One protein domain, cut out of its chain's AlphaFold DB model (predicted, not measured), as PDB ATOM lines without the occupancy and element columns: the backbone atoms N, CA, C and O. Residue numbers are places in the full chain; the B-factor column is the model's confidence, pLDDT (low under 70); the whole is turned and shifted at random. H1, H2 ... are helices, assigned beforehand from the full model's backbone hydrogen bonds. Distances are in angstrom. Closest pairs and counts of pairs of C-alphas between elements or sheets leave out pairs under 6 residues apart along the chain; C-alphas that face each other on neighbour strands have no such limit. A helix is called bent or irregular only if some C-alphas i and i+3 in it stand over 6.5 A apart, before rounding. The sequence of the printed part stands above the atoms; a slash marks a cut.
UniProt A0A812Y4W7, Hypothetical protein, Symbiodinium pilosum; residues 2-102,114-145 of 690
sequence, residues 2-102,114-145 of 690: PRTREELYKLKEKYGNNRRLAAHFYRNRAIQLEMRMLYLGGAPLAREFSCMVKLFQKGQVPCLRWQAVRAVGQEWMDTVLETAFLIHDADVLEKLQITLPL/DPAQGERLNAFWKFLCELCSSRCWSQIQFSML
ATOM      1  N   PRO A   2      62.134   1.943 -28.887       54.62
ATOM      2  CA  PRO A   2      62.384   0.542 -29.174       54.62
ATOM      3  C   PRO A   2      62.549   0.413 -30.689       54.62
ATOM      4  O   PRO A   2      61.590   0.601 -31.432       54.62
ATOM      5  N   ARG A   3      63.780   0.200 -31.146       56.69
ATOM      6  CA  ARG A   3      64.097   0.018 -32.567       56.69
ATOM      7  C   ARG A   3      63.641  -1.354 -33.049       56.69
ATOM      8  O   ARG A   3      63.512  -1.586 -34.243       56.69
ATOM      9  N   THR A   4      63.352  -2.245 -32.104       63.75
ATOM     10  CA  THR A   4      62.903  -3.609 -32.347       63.75
ATOM     11  C   THR A   4      61.620  -3.919 -31.576       63.75
ATOM     12  O   THR A   4      61.322  -3.359 -30.516       63.75
ATOM     13  N   ARG A   5      60.839  -4.877 -32.089       56.44
ATOM     14  CA  ARG A   5      59.642  -5.385 -31.405       56.44
ATOM     15  C   ARG A   5      59.983  -6.035 -30.058       56.44
ATOM     16  O   ARG A   5      59.178  -5.962 -29.136       56.44
ATOM     17  N   GLU A   6      61.172  -6.622 -29.923       72.25
ATOM     18  CA  GLU A   6      61.675  -7.159 -28.654       72.25
ATOM     19  C   GLU A   6      61.930  -6.067 -27.623       72.25
ATOM     20  O   GLU A   6      61.533  -6.219 -26.472       72.25
ATOM     21  N   GLU A   7      62.528  -4.942 -28.015       73.12
ATOM     22  CA  GLU A   7      62.658  -3.784 -27.127       73.12
ATOM     23  C   GLU A   7      61.280  -3.262 -26.710       73.12
ATOM     24  O   GLU A   7      61.064  -2.948 -25.539       73.12
ATOM     25  N   LEU A   8      60.309  -3.243 -27.631       69.62
ATOM     26  CA  LEU A   8      58.932  -2.870 -27.308       69.62
ATOM     27  C   LEU A   8      58.290  -3.868 -26.334       69.62
ATOM     28  O   LEU A   8      57.583  -3.448 -25.420       69.62
ATOM     29  N   TYR A   9      58.526  -5.172 -26.499       75.56
ATOM     30  CA  TYR A   9      58.023  -6.190 -25.578       75.56
ATOM     31  C   TYR A   9      58.704  -6.126 -24.217       75.56
ATOM     32  O   TYR A   9      57.994  -6.148 -23.221       75.56
ATOM     33  N   LYS A  10      60.024  -5.921 -24.151       80.50
ATOM     34  CA  LYS A  10      60.761  -5.688 -22.899       80.50
ATOM     35  C   LYS A  10      60.230  -4.459 -22.165       80.50
ATOM     36  O   LYS A  10      60.072  -4.478 -20.948       80.50
ATOM     37  N   LEU A  11      59.890  -3.394 -22.892       73.19
ATOM     38  CA  LEU A  11      59.249  -2.210 -22.316       73.19
ATOM     39  C   LEU A  11      57.811  -2.495 -21.853       73.19
ATOM     40  O   LEU A  11      57.432  -2.070 -20.761       73.19
ATOM     41  N   LYS A  12      57.018  -3.234 -22.639       79.44
ATOM     42  CA  LYS A  12      55.661  -3.663 -22.259       79.44
ATOM     43  C   LYS A  12      55.661  -4.596 -21.055       79.44
ATOM     44  O   LYS A  12      54.757  -4.501 -20.238       79.44
ATOM     45  N   GLU A  13      56.654  -5.463 -20.930       84.25
ATOM     46  CA  GLU A  13      56.838  -6.366 -19.798       84.25
ATOM     47  C   GLU A  13      57.281  -5.586 -18.555       84.25
ATOM     48  O   GLU A  13      56.680  -5.724 -17.493       84.25
ATOM     49  N   LYS A  14      58.243  -4.664 -18.708       84.06
ATOM     50  CA  LYS A  14      58.761  -3.824 -17.617       84.06
ATOM     51  C   LYS A  14      57.727  -2.854 -17.048       84.06
ATOM     52  O   LYS A  14      57.686  -2.639 -15.838       84.06
ATOM     53  N   TYR A  15      56.929  -2.215 -17.901       80.56
ATOM     54  CA  TYR A  15      56.008  -1.157 -17.475       80.56
ATOM     55  C   TYR A  15      54.533  -1.582 -17.485       80.56
ATOM     56  O   TYR A  15      53.707  -0.900 -16.875       80.56
ATOM     57  N   GLY A  16      54.188  -2.704 -18.124       76.81
ATOM     58  CA  GLY A  16      52.813  -3.057 -18.485       76.81
ATOM     59  C   GLY A  16      52.293  -2.197 -19.645       76.81
ATOM     60  O   GLY A  16      52.802  -1.110 -19.909       76.81
ATOM     61  N   ASN A  17      51.229  -2.626 -20.329       74.06
ATOM     62  CA  ASN A  17      50.560  -1.802 -21.350       74.06
ATOM     63  C   ASN A  17      49.638  -0.749 -20.695       74.06
ATOM     64  O   ASN A  17      48.422  -0.772 -20.862       74.06
ATOM     65  N   ASN A  18      50.211   0.111 -19.850       77.44
ATOM     66  CA  ASN A  18      49.488   1.065 -19.008       77.44
ATOM     67  C   ASN A  18      50.132   2.468 -19.054       77.44
ATOM     68  O   ASN A  18      51.105   2.713 -19.770       77.44
ATOM     69  N   ARG A  19      49.604   3.404 -18.252       74.94
ATOM     70  CA  ARG A  19      50.072   4.803 -18.181       74.94
ATOM     71  C   ARG A  19      51.576   4.953 -17.899       74.94
ATOM     72  O   ARG A  19      52.147   5.966 -18.286       74.94
ATOM     73  N   ARG A  20      52.236   3.975 -17.264       75.38
ATOM     74  CA  ARG A  20      53.681   4.015 -16.965       75.38
ATOM     75  C   ARG A  20      54.534   3.835 -18.217       75.38
ATOM     76  O   ARG A  20      55.542   4.521 -18.350       75.38
ATOM     77  N   LEU A  21      54.112   2.973 -19.143       77.00
ATOM     78  CA  LEU A  21      54.782   2.809 -20.435       77.00
ATOM     79  C   LEU A  21      54.668   4.089 -21.267       77.00
ATOM     80  O   LEU A  21      55.666   4.565 -21.804       77.00
ATOM     81  N   ALA A  22      53.477   4.694 -21.294       72.75
ATOM     82  CA  ALA A  22      53.272   5.991 -21.929       72.75
ATOM     83  C   ALA A  22      54.168   7.063 -21.288       72.75
ATOM     84  O   ALA A  22      54.927   7.722 -21.991       72.75
ATOM     85  N   ALA A  23      54.162   7.185 -19.955       76.81
ATOM     86  CA  ALA A  23      55.013   8.132 -19.232       76.81
ATOM     87  C   ALA A  23      56.511   7.922 -19.514       76.81
ATOM     88  O   ALA A  23      57.260   8.891 -19.575       76.81
ATOM     89  N   HIS A  24      56.955   6.675 -19.711       78.88
ATOM     90  CA  HIS A  24      58.333   6.372 -20.085       78.88
ATOM     91  C   HIS A  24      58.679   6.907 -21.481       78.88
ATOM     92  O   HIS A  24      59.713   7.553 -21.642       78.88
ATOM     93  N   PHE A  25      57.796   6.722 -22.466       75.44
ATOM     94  CA  PHE A  25      57.971   7.306 -23.798       75.44
ATOM     95  C   PHE A  25      57.921   8.835 -23.779       75.44
ATOM     96  O   PHE A  25      58.755   9.480 -24.411       75.44
ATOM     97  N   TYR A  26      57.046   9.416 -22.957       77.25
ATOM     98  CA  TYR A  26      56.978  10.859 -22.738       77.25
ATOM     99  C   TYR A  26      58.218  11.443 -22.046       77.25
ATOM    100  O   TYR A  26      58.316  12.657 -21.966       77.25
ATOM    101  N   ARG A  27      59.192  10.663 -21.563       84.44
ATOM    102  CA  ARG A  27      60.460  11.242 -21.068       84.44
ATOM    103  C   ARG A  27      61.455  11.546 -22.185       84.44
ATOM    104  O   ARG A  27      62.363  12.340 -21.974       84.44
ATOM    105  N   ASN A  28      61.303  10.935 -23.359       83.75
ATOM    106  CA  ASN A  28      62.216  11.131 -24.478       83.75
ATOM    107  C   ASN A  28      61.616  12.124 -25.483       83.75
ATOM    108  O   ASN A  28      60.584  11.849 -26.093       83.75
ATOM    109  N   ARG A  29      62.282  13.269 -25.678       85.50
ATOM    110  CA  ARG A  29      61.791  14.348 -26.548       85.50
ATOM    111  C   ARG A  29      61.631  13.929 -28.011       85.50
ATOM    112  O   ARG A  29      60.636  14.306 -28.620       85.50
ATOM    113  N   ALA A  30      62.545  13.124 -28.551       83.31
ATOM    114  CA  ALA A  30      62.436  12.623 -29.923       83.31
ATOM    115  C   ALA A  30      61.196  11.731 -30.091       83.31
ATOM    116  O   ALA A  30      60.428  11.896 -31.031       83.31
ATOM    117  N   ILE A  31      60.920  10.870 -29.104       78.81
ATOM    118  CA  ILE A  31      59.729  10.007 -29.115       78.81
ATOM    119  C   ILE A  31      58.445  10.832 -28.998       78.81
ATOM    120  O   ILE A  31      57.464  10.534 -29.671       78.81
ATOM    121  N   GLN A  32      58.433  11.878 -28.167       80.88
ATOM    122  CA  GLN A  32      57.287  12.788 -28.109       80.88
ATOM    123  C   GLN A  32      56.999  13.414 -29.477       80.88
ATOM    124  O   GLN A  32      55.837  13.544 -29.848       80.88
ATOM    125  N   LEU A  33      58.044  13.820 -30.202       87.69
ATOM    126  CA  LEU A  33      57.921  14.427 -31.523       87.69
ATOM    127  C   LEU A  33      57.395  13.426 -32.555       87.69
ATOM    128  O   LEU A  33      56.422  13.736 -33.230       87.69
ATOM    129  N   GLU A  34      57.933  12.208 -32.599       85.06
ATOM    130  CA  GLU A  34      57.406  11.135 -33.457       85.06
ATOM    131  C   GLU A  34      55.940  10.809 -33.125       85.06
ATOM    132  O   GLU A  34      55.099  10.706 -34.014       85.06
ATOM    133  N   MET A  35      55.584  10.713 -31.840       78.50
ATOM    134  CA  MET A  35      54.192  10.501 -31.423       78.50
ATOM    135  C   MET A  35      53.278  11.653 -31.850       78.50
ATOM    136  O   MET A  35      52.129  11.405 -32.209       78.50
ATOM    137  N   ARG A  36      53.770  12.898 -31.830       87.00
ATOM    138  CA  ARG A  36      53.030  14.056 -32.349       87.00
ATOM    139  C   ARG A  36      52.873  13.980 -33.861       87.00
ATOM    140  O   ARG A  36      51.768  14.220 -34.320       87.00
ATOM    141  N   MET A  37      53.908  13.596 -34.611       91.88
ATOM    142  CA  MET A  37      53.810  13.378 -36.061       91.88
ATOM    143  C   MET A  37      52.732  12.341 -36.382       91.88
ATOM    144  O   MET A  37      51.829  12.624 -37.162       91.88
ATOM    145  N   LEU A  38      52.758  11.185 -35.709       83.94
ATOM    146  CA  LEU A  38      51.757  10.129 -35.884       83.94
ATOM    147  C   LEU A  38      50.346  10.599 -35.512       83.94
ATOM    148  O   LEU A  38      49.390  10.329 -36.236       83.94
ATOM    149  N   TYR A  39      50.205  11.291 -34.380       86.50
ATOM    150  CA  TYR A  39      48.914  11.780 -33.904       86.50
ATOM    151  C   TYR A  39      48.333  12.863 -34.819       86.50
ATOM    152  O   TYR A  39      47.163  12.778 -35.181       86.50
ATOM    153  N   LEU A  40      49.136  13.865 -35.187       91.81
ATOM    154  CA  LEU A  40      48.713  14.995 -36.014       91.81
ATOM    155  C   LEU A  40      48.476  14.549 -37.458       91.81
ATOM    156  O   LEU A  40      47.390  14.777 -37.980       91.81
ATOM    157  N   GLY A  41      49.429  13.829 -38.061       91.25
ATOM    158  CA  GLY A  41      49.295  13.302 -39.421       91.25
ATOM    159  C   GLY A  41      48.179  12.265 -39.562       91.25
ATOM    160  O   GLY A  41      47.486  12.231 -40.569       91.25
ATOM    161  N   GLY A  42      47.935  11.456 -38.526       89.19
ATOM    162  CA  GLY A  42      46.828  10.495 -38.498       89.19
ATOM    163  C   GLY A  42      45.462  11.091 -38.137       89.19
ATOM    164  O   GLY A  42      44.455  10.383 -38.224       89.19
ATOM    165  N   ALA A  43      45.390  12.358 -37.714       91.31
ATOM    166  CA  ALA A  43      44.155  12.955 -37.209       91.31
ATOM    167  C   ALA A  43      43.017  13.017 -38.249       91.31
ATOM    168  O   ALA A  43      41.896  12.655 -37.873       91.31
ATOM    169  N   PRO A  44      43.247  13.403 -39.525       95.38
ATOM    170  CA  PRO A  44      42.200  13.390 -40.553       95.38
ATOM    171  C   PRO A  44      41.566  12.006 -40.723       95.38
ATOM    172  O   PRO A  44      40.352  11.846 -40.595       95.38
ATOM    173  N   LEU A  45      42.393  10.967 -40.866       89.19
ATOM    174  CA  LEU A  45      41.937   9.577 -40.985       89.19
ATOM    175  C   LEU A  45      41.194   9.089 -39.738       89.19
ATOM    176  O   LEU A  45      40.190   8.383 -39.839       89.19
ATOM    177  N   ALA A  46      41.654   9.471 -38.544       84.25
ATOM    178  CA  ALA A  46      40.972   9.131 -37.299       84.25
ATOM    179  C   ALA A  46      39.590   9.805 -37.193       84.25
ATOM    180  O   ALA A  46      38.639   9.182 -36.700       84.25
ATOM    181  N   ARG A  47      39.455  11.052 -37.668       92.12
ATOM    182  CA  ARG A  47      38.166  11.757 -37.762       92.12
ATOM    183  C   ARG A  47      37.243  11.089 -38.770       92.12
ATOM    184  O   ARG A  47      36.101  10.798 -38.405       92.12
ATOM    185  N   GLU A  48      37.734  10.796 -39.973       90.81
ATOM    186  CA  GLU A  48      36.998  10.075 -41.018       90.81
ATOM    187  C   GLU A  48      36.452   8.750 -40.461       90.81
ATOM    188  O   GLU A  48      35.244   8.497 -40.477       90.81
ATOM    189  N   PHE A  49      37.324   7.942 -39.849       86.19
ATOM    190  CA  PHE A  49      36.952   6.674 -39.225       86.19
ATOM    191  C   PHE A  49      35.900   6.845 -38.122       86.19
ATOM    192  O   PHE A  49      34.916   6.107 -38.068       86.19
ATOM    193  N   SER A  50      36.063   7.838 -37.249       86.31
ATOM    194  CA  SER A  50      35.116   8.092 -36.159       86.31
ATOM    195  C   SER A  50      33.739   8.520 -36.673       86.31
ATOM    196  O   SER A  50      32.715   8.075 -36.142       86.31
ATOM    197  N   CYS A  51      33.694   9.363 -37.706       88.88
ATOM    198  CA  CYS A  51      32.453   9.782 -38.358       88.88
ATOM    199  C   CYS A  51      31.748   8.589 -39.005       88.88
ATOM    200  O   CYS A  51      30.551   8.383 -38.800       88.88
ATOM    201  N   MET A  52      32.515   7.743 -39.687       85.38
ATOM    202  CA  MET A  52      32.040   6.518 -40.316       85.38
ATOM    203  C   MET A  52      31.452   5.525 -39.300       85.38
ATOM    204  O   MET A  52      30.346   5.023 -39.493       85.38
ATOM    205  N   VAL A  53      32.130   5.280 -38.171       84.31
ATOM    206  CA  VAL A  53      31.618   4.392 -37.108       84.31
ATOM    207  C   VAL A  53      30.276   4.893 -36.573       84.31
ATOM    208  O   VAL A  53      29.338   4.106 -36.426       84.31
ATOM    209  N   LYS A  54      30.149   6.204 -36.329       88.88
ATOM    210  CA  LYS A  54      28.877   6.820 -35.912       88.88
ATOM    211  C   LYS A  54      27.799   6.677 -36.985       88.88
ATOM    212  O   LYS A  54      26.635   6.465 -36.657       88.88
ATOM    213  N   LEU A  55      28.165   6.785 -38.260       86.56
ATOM    214  CA  LEU A  55      27.242   6.624 -39.379       86.56
ATOM    215  C   LEU A  55      26.707   5.190 -39.468       86.56
ATOM    216  O   LEU A  55      25.506   4.996 -39.641       86.56
ATOM    217  N   PHE A  56      27.557   4.184 -39.262       83.62
ATOM    218  CA  PHE A  56      27.148   2.777 -39.303       83.62
ATOM    219  C   PHE A  56      26.219   2.379 -38.157       83.62
ATOM    220  O   PHE A  56      25.341   1.534 -38.337       83.62
ATOM    221  N   GLN A  57      26.337   3.035 -37.002       86.12
ATOM    222  CA  GLN A  57      25.399   2.857 -35.889       86.12
ATOM    223  C   GLN A  57      23.968   3.304 -36.234       86.12
ATOM    224  O   GLN A  57      23.023   2.856 -35.590       86.12
ATOM    225  N   LYS A  58      23.783   4.136 -37.272       88.94
ATOM    226  CA  LYS A  58      22.465   4.615 -37.723       88.94
ATOM    227  C   LYS A  58      21.721   3.621 -38.632       88.94
ATOM    228  O   LYS A  58      20.583   3.887 -39.010       88.94
ATOM    229  N   GLY A  59      22.324   2.481 -38.982       87.62
ATOM    230  CA  GLY A  59      21.668   1.394 -39.718       87.62
ATOM    231  C   GLY A  59      22.063   1.275 -41.194       87.62
ATOM    232  O   GLY A  59      23.038   1.860 -41.656       87.62
ATOM    233  N   GLN A  60      21.307   0.470 -41.949       86.50
ATOM    234  CA  GLN A  60      21.683   0.023 -43.301       86.50
ATOM    235  C   GLN A  60      21.652   1.131 -44.361       86.50
ATOM    236  O   GLN A  60      22.537   1.178 -45.212       86.50
ATOM    237  N   VAL A  61      20.661   2.027 -44.316       89.38
ATOM    238  CA  VAL A  61      20.516   3.100 -45.317       89.38
ATOM    239  C   VAL A  61      21.694   4.088 -45.258       89.38
ATOM    240  O   VAL A  61      22.288   4.343 -46.305       89.38
ATOM    241  N   PRO A  62      22.116   4.585 -44.077       90.94
ATOM    242  CA  PRO A  62      23.347   5.365 -43.954       90.94
ATOM    243  C   PRO A  62      24.601   4.627 -44.438       90.94
ATOM    244  O   PRO A  62      25.431   5.229 -45.112       90.94
ATOM    245  N   CYS A  63      24.720   3.319 -44.171       87.62
ATOM    246  CA  CYS A  63      25.835   2.511 -44.685       87.62
ATOM    247  C   CYS A  63      25.855   2.477 -46.219       87.62
ATOM    248  O   CYS A  63      26.912   2.605 -46.827       87.62
ATOM    249  N   LEU A  64      24.687   2.318 -46.845       90.44
ATOM    250  CA  LEU A  64      24.553   2.284 -48.298       90.44
ATOM    251  C   LEU A  64      24.934   3.625 -48.937       90.44
ATOM    252  O   LEU A  64      25.671   3.642 -49.919       90.44
ATOM    253  N   ARG A  65      24.476   4.742 -48.355       93.62
ATOM    254  CA  ARG A  65      24.844   6.093 -48.810       93.62
ATOM    255  C   ARG A  65      26.341   6.334 -48.689       93.62
ATOM    256  O   ARG A  65      26.956   6.809 -49.631       93.62
ATOM    257  N   TRP A  66      26.932   5.921 -47.576       93.25
ATOM    258  CA  TRP A  66      28.371   6.015 -47.377       93.25
ATOM    259  C   TRP A  66      29.169   5.215 -48.411       93.25
ATOM    260  O   TRP A  66      30.124   5.729 -48.980       93.25
ATOM    261  N   GLN A  67      28.752   3.982 -48.727       92.69
ATOM    262  CA  GLN A  67      29.392   3.202 -49.794       92.69
ATOM    263  C   GLN A  67      29.288   3.911 -51.151       92.69
ATOM    264  O   GLN A  67      30.216   3.837 -51.953       92.69
ATOM    265  N   ALA A  68      28.181   4.612 -51.405       96.12
ATOM    266  CA  ALA A  68      28.013   5.393 -52.622       96.12
ATOM    267  C   ALA A  68      28.966   6.595 -52.686       96.12
ATOM    268  O   ALA A  68      29.625   6.780 -53.707       96.12
ATOM    269  N   VAL A  69      29.074   7.361 -51.593       95.25
ATOM    270  CA  VAL A  69      30.016   8.488 -51.433       95.25
ATOM    271  C   VAL A  69      31.465   8.011 -51.599       95.25
ATOM    272  O   VAL A  69      32.240   8.560 -52.381       95.25
ATOM    273  N   ARG A  70      31.809   6.884 -50.974       92.62
ATOM    274  CA  ARG A  70      33.121   6.252 -51.112       92.62
ATOM    275  C   ARG A  70      33.432   5.852 -52.556       92.62
ATOM    276  O   ARG A  70      34.522   6.133 -53.051       92.62
ATOM    277  N   ALA A  71      32.484   5.204 -53.235       93.50
ATOM    278  CA  ALA A  71      32.654   4.757 -54.615       93.50
ATOM    279  C   ALA A  71      32.879   5.929 -55.583       93.50
ATOM    280  O   ALA A  71      33.629   5.793 -56.546       93.50
ATOM    281  N   VAL A  72      32.305   7.106 -55.319       94.88
ATOM    282  CA  VAL A  72      32.512   8.282 -56.181       94.88
ATOM    283  C   VAL A  72      33.837   9.005 -55.933       94.88
ATOM    284  O   VAL A  72      34.222   9.825 -56.763       94.88
ATOM    285  N   GLY A  73      34.563   8.673 -54.860       90.62
ATOM    286  CA  GLY A  73      35.808   9.354 -54.490       90.62
ATOM    287  C   GLY A  73      35.640  10.452 -53.436       90.62
ATOM    288  O   GLY A  73      36.628  11.051 -53.030       90.62
ATOM    289  N   GLN A  74      34.406  10.731 -53.012       91.12
ATOM    290  CA  GLN A  74      34.104  11.807 -52.069       91.12
ATOM    291  C   GLN A  74      34.465  11.405 -50.632       91.12
ATOM    292  O   GLN A  74      34.491  10.214 -50.307       91.12
ATOM    293  N   GLU A  75      34.742  12.401 -49.785       89.69
ATOM    294  CA  GLU A  75      35.198  12.294 -48.386       89.69
ATOM    295  C   GLU A  75      36.611  11.721 -48.212       89.69
ATOM    296  O   GLU A  75      37.461  12.343 -47.574       89.69
ATOM    297  N   TRP A  76      36.907  10.542 -48.769       92.00
ATOM    298  CA  TRP A  76      38.216   9.922 -48.549       92.00
ATOM    299  C   TRP A  76      39.330  10.635 -49.318       92.00
ATOM    300  O   TRP A  76      40.451  10.696 -48.817       92.00
ATOM    301  N   MET A  77      39.045  11.182 -50.508       93.69
ATOM    302  CA  MET A  77      40.016  12.003 -51.238       93.69
ATOM    303  C   MET A  77      40.227  13.338 -50.525       93.69
ATOM    304  O   MET A  77      41.364  13.769 -50.380       93.69
ATOM    305  N   ASP A  78      39.161  13.936 -49.990       94.06
ATOM    306  CA  ASP A  78      39.263  15.150 -49.175       94.06
ATOM    307  C   ASP A  78      40.135  14.894 -47.941       94.06
ATOM    308  O   ASP A  78      40.991  15.705 -47.616       94.06
ATOM    309  N   THR A  79      40.006  13.717 -47.318       94.62
ATOM    310  CA  THR A  79      40.864  13.290 -46.200       94.62
ATOM    311  C   THR A  79      42.330  13.135 -46.627       94.62
ATOM    312  O   THR A  79      43.228  13.493 -45.868       94.62
ATOM    313  N   VAL A  80      42.600  12.612 -47.831       93.38
ATOM    314  CA  VAL A  80      43.964  12.521 -48.390       93.38
ATOM    315  C   VAL A  80      44.547  13.912 -48.616       93.38
ATOM    316  O   VAL A  80      45.679  14.170 -48.211       93.38
ATOM    317  N   LEU A  81      43.777  14.812 -49.226       95.12
ATOM    318  CA  LEU A  81      44.202  16.188 -49.469       95.12
ATOM    319  C   LEU A  81      44.433  16.923 -48.149       95.12
ATOM    320  O   LEU A  81      45.504  17.484 -47.955       95.12
ATOM    321  N   GLU A  82      43.493  16.840 -47.208       95.75
ATOM    322  CA  GLU A  82      43.620  17.396 -45.858       95.75
ATOM    323  C   GLU A  82      44.879  16.872 -45.158       95.75
ATOM    324  O   GLU A  82      45.618  17.652 -44.570       95.75
ATOM    325  N   THR A  83      45.167  15.570 -45.271       94.19
ATOM    326  CA  THR A  83      46.385  14.958 -44.716       94.19
ATOM    327  C   THR A  83      47.647  15.528 -45.362       94.19
ATOM    328  O   THR A  83      48.589  15.863 -44.650       94.19
ATOM    329  N   ALA A  84      47.675  15.676 -46.689       93.69
ATOM    330  CA  ALA A  84      48.806  16.276 -47.393       93.69
ATOM    331  C   ALA A  84      49.008  17.753 -47.003       93.69
ATOM    332  O   ALA A  84      50.143  18.178 -46.798       93.69
ATOM    333  N   PHE A  85      47.919  18.508 -46.821       95.44
ATOM    334  CA  PHE A  85      47.952  19.921 -46.434       95.44
ATOM    335  C   PHE A  85      48.452  20.173 -45.007       95.44
ATOM    336  O   PHE A  85      48.842  21.299 -44.707       95.44
ATOM    337  N   LEU A  86      48.535  19.153 -44.143       94.25
ATOM    338  CA  LEU A  86      49.090  19.307 -42.791       94.25
ATOM    339  C   LEU A  86      50.547  19.789 -42.783       94.25
ATOM    340  O   LEU A  86      51.008  20.288 -41.760       94.25
ATOM    341  N   ILE A  87      51.276  19.654 -43.896       95.12
ATOM    342  CA  ILE A  87      52.633  20.198 -44.021       95.12
ATOM    343  C   ILE A  87      52.659  21.734 -44.057       95.12
ATOM    344  O   ILE A  87      53.690  22.323 -43.757       95.12
ATOM    345  N   HIS A  88      51.531  22.371 -44.388       91.56
ATOM    346  CA  HIS A  88      51.361  23.825 -44.439       91.56
ATOM    347  C   HIS A  88      50.597  24.380 -43.225       91.56
ATOM    348  O   HIS A  88      50.439  25.591 -43.093       91.56
ATOM    349  N   ASP A  89      50.106  23.516 -42.336       94.12
ATOM    350  CA  ASP A  89      49.338  23.927 -41.164       94.12
ATOM    351  C   ASP A  89      50.284  24.465 -40.075       94.12
ATOM    352  O   ASP A  89      51.061  23.722 -39.467       94.12
ATOM    353  N   ALA A  90      50.223  25.778 -39.831       92.44
ATOM    354  CA  ALA A  90      51.091  26.464 -38.877       92.44
ATOM    355  C   ALA A  90      50.965  25.909 -37.448       92.44
ATOM    356  O   ALA A  90      51.982  25.715 -36.781       92.44
ATOM    357  N   ASP A  91      49.753  25.568 -36.999       94.81
ATOM    358  CA  ASP A  91      49.521  25.000 -35.668       94.81
ATOM    359  C   ASP A  91      50.127  23.595 -35.554       94.81
ATOM    360  O   ASP A  91      50.590  23.176 -34.486       94.81
ATOM    361  N   VAL A  92      50.079  22.813 -36.637       95.56
ATOM    362  CA  VAL A  92      50.705  21.488 -36.708       95.56
ATOM    363  C   VAL A  92      52.222  21.622 -36.655       95.56
ATOM    364  O   VAL A  92      52.855  20.946 -35.838       95.56
ATOM    365  N   LEU A  93      52.805  22.512 -37.459       95.12
ATOM    366  CA  LEU A  93      54.248  22.754 -37.489       95.12
ATOM    367  C   LEU A  93      54.769  23.276 -36.144       95.12
ATOM    368  O   LEU A  93      55.750  22.742 -35.617       95.12
ATOM    369  N   GLU A  94      54.056  24.207 -35.508       94.06
ATOM    370  CA  GLU A  94      54.380  24.697 -34.167       94.06
ATOM    371  C   GLU A  94      54.373  23.551 -33.139       94.06
ATOM    372  O   GLU A  94      55.319  23.377 -32.359       94.06
ATOM    373  N   LYS A  95      53.354  22.678 -33.167       93.88
ATOM    374  CA  LYS A  95      53.292  21.493 -32.287       93.88
ATOM    375  C   LYS A  95      54.439  20.517 -32.546       93.88
ATOM    376  O   LYS A  95      54.869  19.826 -31.609       93.88
ATOM    377  N   LEU A  96      54.965  20.469 -33.767       94.56
ATOM    378  CA  LEU A  96      56.163  19.710 -34.139       94.56
ATOM    379  C   LEU A  96      57.478  20.438 -33.812       94.56
ATOM    380  O   LEU A  96      58.555  19.868 -33.998       94.56
ATOM    381  N   GLN A  97      57.398  21.636 -33.219       94.69
ATOM    382  CA  GLN A  97      58.529  22.528 -32.944       94.69
ATOM    383  C   GLN A  97      59.335  22.815 -34.210       94.69
ATOM    384  O   GLN A  97      60.567  22.739 -34.199       94.69
ATOM    385  N   ILE A  98      58.609  23.062 -35.293       91.69
ATOM    386  CA  ILE A  98      59.122  23.597 -36.539       91.69
ATOM    387  C   ILE A  98      58.698  25.060 -36.530       91.69
ATOM    388  O   ILE A  98      57.511  25.378 -36.588       91.69
ATOM    389  N   THR A  99      59.673  25.941 -36.367       87.38
ATOM    390  CA  THR A  99      59.454  27.376 -36.418       87.38
ATOM    391  C   THR A  99      59.364  27.752 -37.884       87.38
ATOM    392  O   THR A  99      60.348  27.658 -38.616       87.38
ATOM    393  N   LEU A 100      58.179  28.173 -38.318       74.69
ATOM    394  CA  LEU A 100      58.061  28.845 -39.601       74.69
ATOM    395  C   LEU A 100      58.876  30.139 -39.515       74.69
ATOM    396  O   LEU A 100      58.687  30.889 -38.550       74.69
ATOM    397  N   PRO A 101      59.802  30.401 -40.452       69.56
ATOM    398  CA  PRO A 101      60.474  31.684 -40.484       69.56
ATOM    399  C   PRO A 101      59.385  32.753 -40.579       69.56
ATOM    400  O   PRO A 101      58.594  32.763 -41.520       69.56
ATOM    401  N   LEU A 102      59.300  33.616 -39.561       62.28
ATOM    402  CA  LEU A 102      58.510  34.834 -39.658       62.28
ATOM    403  C   LEU A 102      59.053  35.561 -40.883       62.28
ATOM    404  O   LEU A 102      60.215  35.967 -40.877       62.28
ATOM    405  N   ASP A 114      66.892  25.623 -38.797       84.44
ATOM    406  CA  ASP A 114      67.676  24.741 -37.931       84.44
ATOM    407  C   ASP A 114      67.708  23.335 -38.564       84.44
ATOM    408  O   ASP A 114      66.632  22.780 -38.814       84.44
ATOM    409  N   PRO A 115      68.885  22.751 -38.867       87.12
ATOM    410  CA  PRO A 115      68.977  21.457 -39.544       87.12
ATOM    411  C   PRO A 115      68.117  20.377 -38.877       87.12
ATOM    412  O   PRO A 115      67.474  19.580 -39.559       87.12
ATOM    413  N   ALA A 116      67.998  20.416 -37.545       88.31
ATOM    414  CA  ALA A 116      67.141  19.499 -36.804       88.31
ATOM    415  C   ALA A 116      65.640  19.729 -37.072       88.31
ATOM    416  O   ALA A 116      64.838  18.800 -36.975       88.31
ATOM    417  N   GLN A 117      65.210  20.958 -37.361       90.69
ATOM    418  CA  GLN A 117      63.849  21.259 -37.824       90.69
ATOM    419  C   GLN A 117      63.638  20.812 -39.272       90.69
ATOM    420  O   GLN A 117      62.598  20.223 -39.553       90.69
ATOM    421  N   GLY A 118      64.626  21.007 -40.151       89.00
ATOM    422  CA  GLY A 118      64.579  20.531 -41.538       89.00
ATOM    423  C   GLY A 118      64.436  19.009 -41.632       89.00
ATOM    424  O   GLY A 118      63.556  18.502 -42.327       89.00
ATOM    425  N   GLU A 119      65.221  18.263 -40.849       90.56
ATOM    426  CA  GLU A 119      65.092  16.805 -40.744       90.56
ATOM    427  C   GLU A 119      63.707  16.382 -40.238       90.56
ATOM    428  O   GLU A 119      63.101  15.456 -40.783       90.56
ATOM    429  N   ARG A 120      63.175  17.077 -39.224       92.44
ATOM    430  CA  ARG A 120      61.832  16.808 -38.685       92.44
ATOM    431  C   ARG A 120      60.730  17.103 -39.694       92.44
ATOM    432  O   ARG A 120      59.797  16.309 -39.798       92.44
ATOM    433  N   LEU A 121      60.840  18.201 -40.435       93.56
ATOM    434  CA  LEU A 121      59.901  18.567 -41.489       93.56
ATOM    435  C   LEU A 121      59.896  17.507 -42.597       93.56
ATOM    436  O   LEU A 121      58.835  17.016 -42.970       93.56
ATOM    437  N   ASN A 122      61.076  17.081 -43.054       92.38
ATOM    438  CA  ASN A 122      61.213  16.034 -44.066       92.38
ATOM    439  C   ASN A 122      60.672  14.679 -43.574       92.38
ATOM    440  O   ASN A 122      59.961  13.987 -44.300       92.38
ATOM    441  N   ALA A 123      60.961  14.302 -42.325       92.69
ATOM    442  CA  ALA A 123      60.418  13.084 -41.724       92.69
ATOM    443  C   ALA A 123      58.883  13.117 -41.660       92.69
ATOM    444  O   ALA A 123      58.229  12.133 -42.014       92.69
ATOM    445  N   PHE A 124      58.303  14.254 -41.268       95.44
ATOM    446  CA  PHE A 124      56.855  14.427 -41.244       95.44
ATOM    447  C   PHE A 124      56.256  14.378 -42.655       95.44
ATOM    448  O   PHE A 124      55.287  13.656 -42.871       95.44
ATOM    449  N   TRP A 125      56.866  15.050 -43.633       95.75
ATOM    450  CA  TRP A 125      56.415  15.023 -45.026       95.75
ATOM    451  C   TRP A 125      56.412  13.614 -45.627       95.75
ATOM    452  O   TRP A 125      55.415  13.195 -46.219       95.75
ATOM    453  N   LYS A 126      57.494  12.849 -45.430       92.69
ATOM    454  CA  LYS A 126      57.563  11.441 -45.851       92.69
ATOM    455  C   LYS A 126      56.438  10.619 -45.231       92.69
ATOM    456  O   LYS A 126      55.757   9.891 -45.948       92.69
ATOM    457  N   PHE A 127      56.198  10.794 -43.930       92.06
ATOM    458  CA  PHE A 127      55.101  10.123 -43.238       92.06
ATOM    459  C   PHE A 127      53.729  10.477 -43.837       92.06
ATOM    460  O   PHE A 127      52.930   9.577 -44.100       92.06
ATOM    461  N   LEU A 128      53.460  11.758 -44.115       92.88
ATOM    462  CA  LEU A 128      52.216  12.185 -44.766       92.88
ATOM    463  C   LEU A 128      52.072  11.572 -46.166       92.88
ATOM    464  O   LEU A 128      51.006  11.060 -46.496       92.88
ATOM    465  N   CYS A 129      53.142  11.547 -46.967       91.94
ATOM    466  CA  CYS A 129      53.136  10.943 -48.303       91.94
ATOM    467  C   CYS A 129      52.824   9.442 -48.264       91.94
ATOM    468  O   CYS A 129      51.998   8.959 -49.042       91.94
ATOM    469  N   GLU A 130      53.454   8.700 -47.353       87.75
ATOM    470  CA  GLU A 130      53.192   7.271 -47.157       87.75
ATOM    471  C   GLU A 130      51.741   7.015 -46.738       87.75
ATOM    472  O   GLU A 130      51.088   6.103 -47.260       87.75
ATOM    473  N   LEU A 131      51.215   7.850 -45.838       84.38
ATOM    474  CA  LEU A 131      49.849   7.762 -45.341       84.38
ATOM    475  C   LEU A 131      48.819   8.071 -46.439       84.38
ATOM    476  O   LEU A 131      47.881   7.295 -46.640       84.38
ATOM    477  N   CYS A 132      49.033   9.146 -47.202       90.50
ATOM    478  CA  CYS A 132      48.227   9.523 -48.363       90.50
ATOM    479  C   CYS A 132      48.244   8.435 -49.439       90.50
ATOM    480  O   CYS A 132      47.187   8.019 -49.913       90.50
ATOM    481  N   SER A 133      49.427   7.919 -49.787       86.25
ATOM    482  CA  SER A 133      49.589   6.850 -50.778       86.25
ATOM    483  C   SER A 133      48.847   5.582 -50.358       86.25
ATOM    484  O   SER A 133      48.031   5.049 -51.114       86.25
ATOM    485  N   SER A 134      49.040   5.147 -49.112       82.31
ATOM    486  CA  SER A 134      48.368   3.972 -48.552       82.31
ATOM    487  C   SER A 134      46.849   4.149 -48.519       82.31
ATOM    488  O   SER A 134      46.097   3.232 -48.871       82.31
ATOM    489  N   ARG A 135      46.368   5.347 -48.169       86.88
ATOM    490  CA  ARG A 135      44.939   5.652 -48.209       86.88
ATOM    491  C   ARG A 135      44.407   5.587 -49.639       86.88
ATOM    492  O   ARG A 135      43.462   4.830 -49.861       86.88
ATOM    493  N   CYS A 136      45.033   6.258 -50.603       87.06
ATOM    494  CA  CYS A 136      44.658   6.196 -52.017       87.06
ATOM    495  C   CYS A 136      44.573   4.753 -52.525       87.06
ATOM    496  O   CYS A 136      43.531   4.349 -53.039       87.06
ATOM    497  N   TRP A 137      45.612   3.944 -52.308       80.56
ATOM    498  CA  TRP A 137      45.630   2.540 -52.730       80.56
ATOM    499  C   TRP A 137      44.516   1.708 -52.091       80.56
ATOM    500  O   TRP A 137      43.885   0.888 -52.761       80.56
ATOM    501  N   SER A 138      44.213   1.946 -50.813       79.19
ATOM    502  CA  SER A 138      43.125   1.244 -50.124       79.19
ATOM    503  C   SER A 138      41.730   1.615 -50.637       79.19
ATOM    504  O   SER A 138      40.818   0.783 -50.572       79.19
ATOM    505  N   GLN A 139      41.550   2.840 -51.144       84.00
ATOM    506  CA  GLN A 139      40.244   3.374 -51.535       84.00
ATOM    507  C   GLN A 139      39.974   3.321 -53.039       84.00
ATOM    508  O   GLN A 139      38.825   3.134 -53.434       84.00
ATOM    509  N   ILE A 140      41.002   3.409 -53.886       86.50
ATOM    510  CA  ILE A 140      40.837   3.510 -55.342       86.50
ATOM    511  C   ILE A 140      40.097   2.314 -55.944       86.50
ATOM    512  O   ILE A 140      39.345   2.461 -56.910       86.50
ATOM    513  N   GLN A 141      40.214   1.138 -55.317       83.00
ATOM    514  CA  GLN A 141      39.471  -0.050 -55.725       83.00
ATOM    515  C   GLN A 141      37.946   0.162 -55.695       83.00
ATOM    516  O   GLN A 141      37.229  -0.394 -56.524       83.00
ATOM    517  N   PHE A 142      37.444   1.005 -54.785       86.12
ATOM    518  CA  PHE A 142      36.014   1.278 -54.658       86.12
ATOM    519  C   PHE A 142      35.480   2.173 -55.775       86.12
ATOM    520  O   PHE A 142      34.294   2.104 -56.089       86.12
ATOM    521  N   SER A 143      36.356   2.964 -56.396       89.75
ATOM    522  CA  SER A 143      36.002   3.905 -57.460       89.75
ATOM    523  C   SER A 143      36.322   3.403 -58.865       89.75
ATOM    524  O   SER A 143      35.833   3.985 -59.834       89.75
ATOM    525  N   MET A 144      37.130   2.344 -58.982       86.31
ATOM    526  CA  MET A 144      37.639   1.848 -60.265       86.31
ATOM    527  C   MET A 144      37.234   0.409 -60.590       86.31
ATOM    528  O   MET A 144      37.263   0.035 -61.761       86.31
ATOM    529  N   LEU A 145      36.866  -0.411 -59.599       87.56
ATOM    530  CA  LEU A 145      36.626  -1.842 -59.816       87.56
ATOM    531  C   LEU A 145      35.146  -2.204 -59.673       87.56
ATOM    532  O   LEU A 145      34.399  -1.609 -58.894       87.56
TER     533      LEU A 145
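Overview. This is residues 2 to 102 and 114 to 145 of the 690 residues of the protein "Hypothetical protein" of Symbiodinium pilosum (UniProt A0A812Y4W7). One long helix, H8, runs past a set of shorter ones: H6 packs side by side with it, H3 and H5 meet it at separate stretches, and H4, apart from H8, packs on H6. H1 and H2 are set off at one end, both apart from H8. The printed part has 133 residues with eight named helices, H1 to H8 along the chain, and no named strand: all helix. It is loose, with a radius of gyration of the C-alphas of 18.2 A, spanning 47 by 44 by 24 A.

Along the chain. Find C-alpha 5 at (59.642, -5.385, -31.405); there H1 begins, residues 5 to 15. Next come H2, residues 19 to 25, H3, 29 to 41, 18.0 A long, H4, 43 to 56, 19.9 A, H5, 60 to 72, 18.7 A, H6, 76 to 85, and H7, 90 to 95. H8, residues 115 to 144, runs 42.4 A to C-alpha 144 at (37.639, 1.848, -60.265); it is only just irregular, with C-alphas 138 and 141 6.8 A apart.

Arrangement. Start at H8, the hub. Its residues 128 to 139 touch H6, opposite ways at a shallow tilt of 12 degrees; the closest C-alphas, Val 80 and Cys 132, are 5.2 A apart. Residues 37 to 41 of H3 touch it, closest at C-alphas Met 37 and Phe 124, 6.1 A. Residues 70 to 72 of H5 touch it, closest at C-alphas Ala 71 and Ser 143, 4.5 A. H4 touches H6, closest at C-alphas Pro 44 and Thr 79, 5.8 A, and forms a helical hairpin with H5. H7 is close to H3 but not clearly touching, C-alphas Leu 40 and Val 92 being closest at 6.8 A. H1 and H2 only just touch, with 3 pairs of C-alphas within 8 A, and only at the corner. Each O i to N i+4 pair is within hydrogen-bond range in H1 to H7, and 23 of 26 in H8.

Size, cuts and confidence. The farthest C-alphas, Gln 60 and Asp 114, are 52.5 A apart. Residues 103 to 113 are not printed; C-alphas 102 and 114 stand 13.7 A apart across this cut. The links printed whole are tight. The model's pLDDT is under 70 at residues 2 to 5, 8 and 101 to 102.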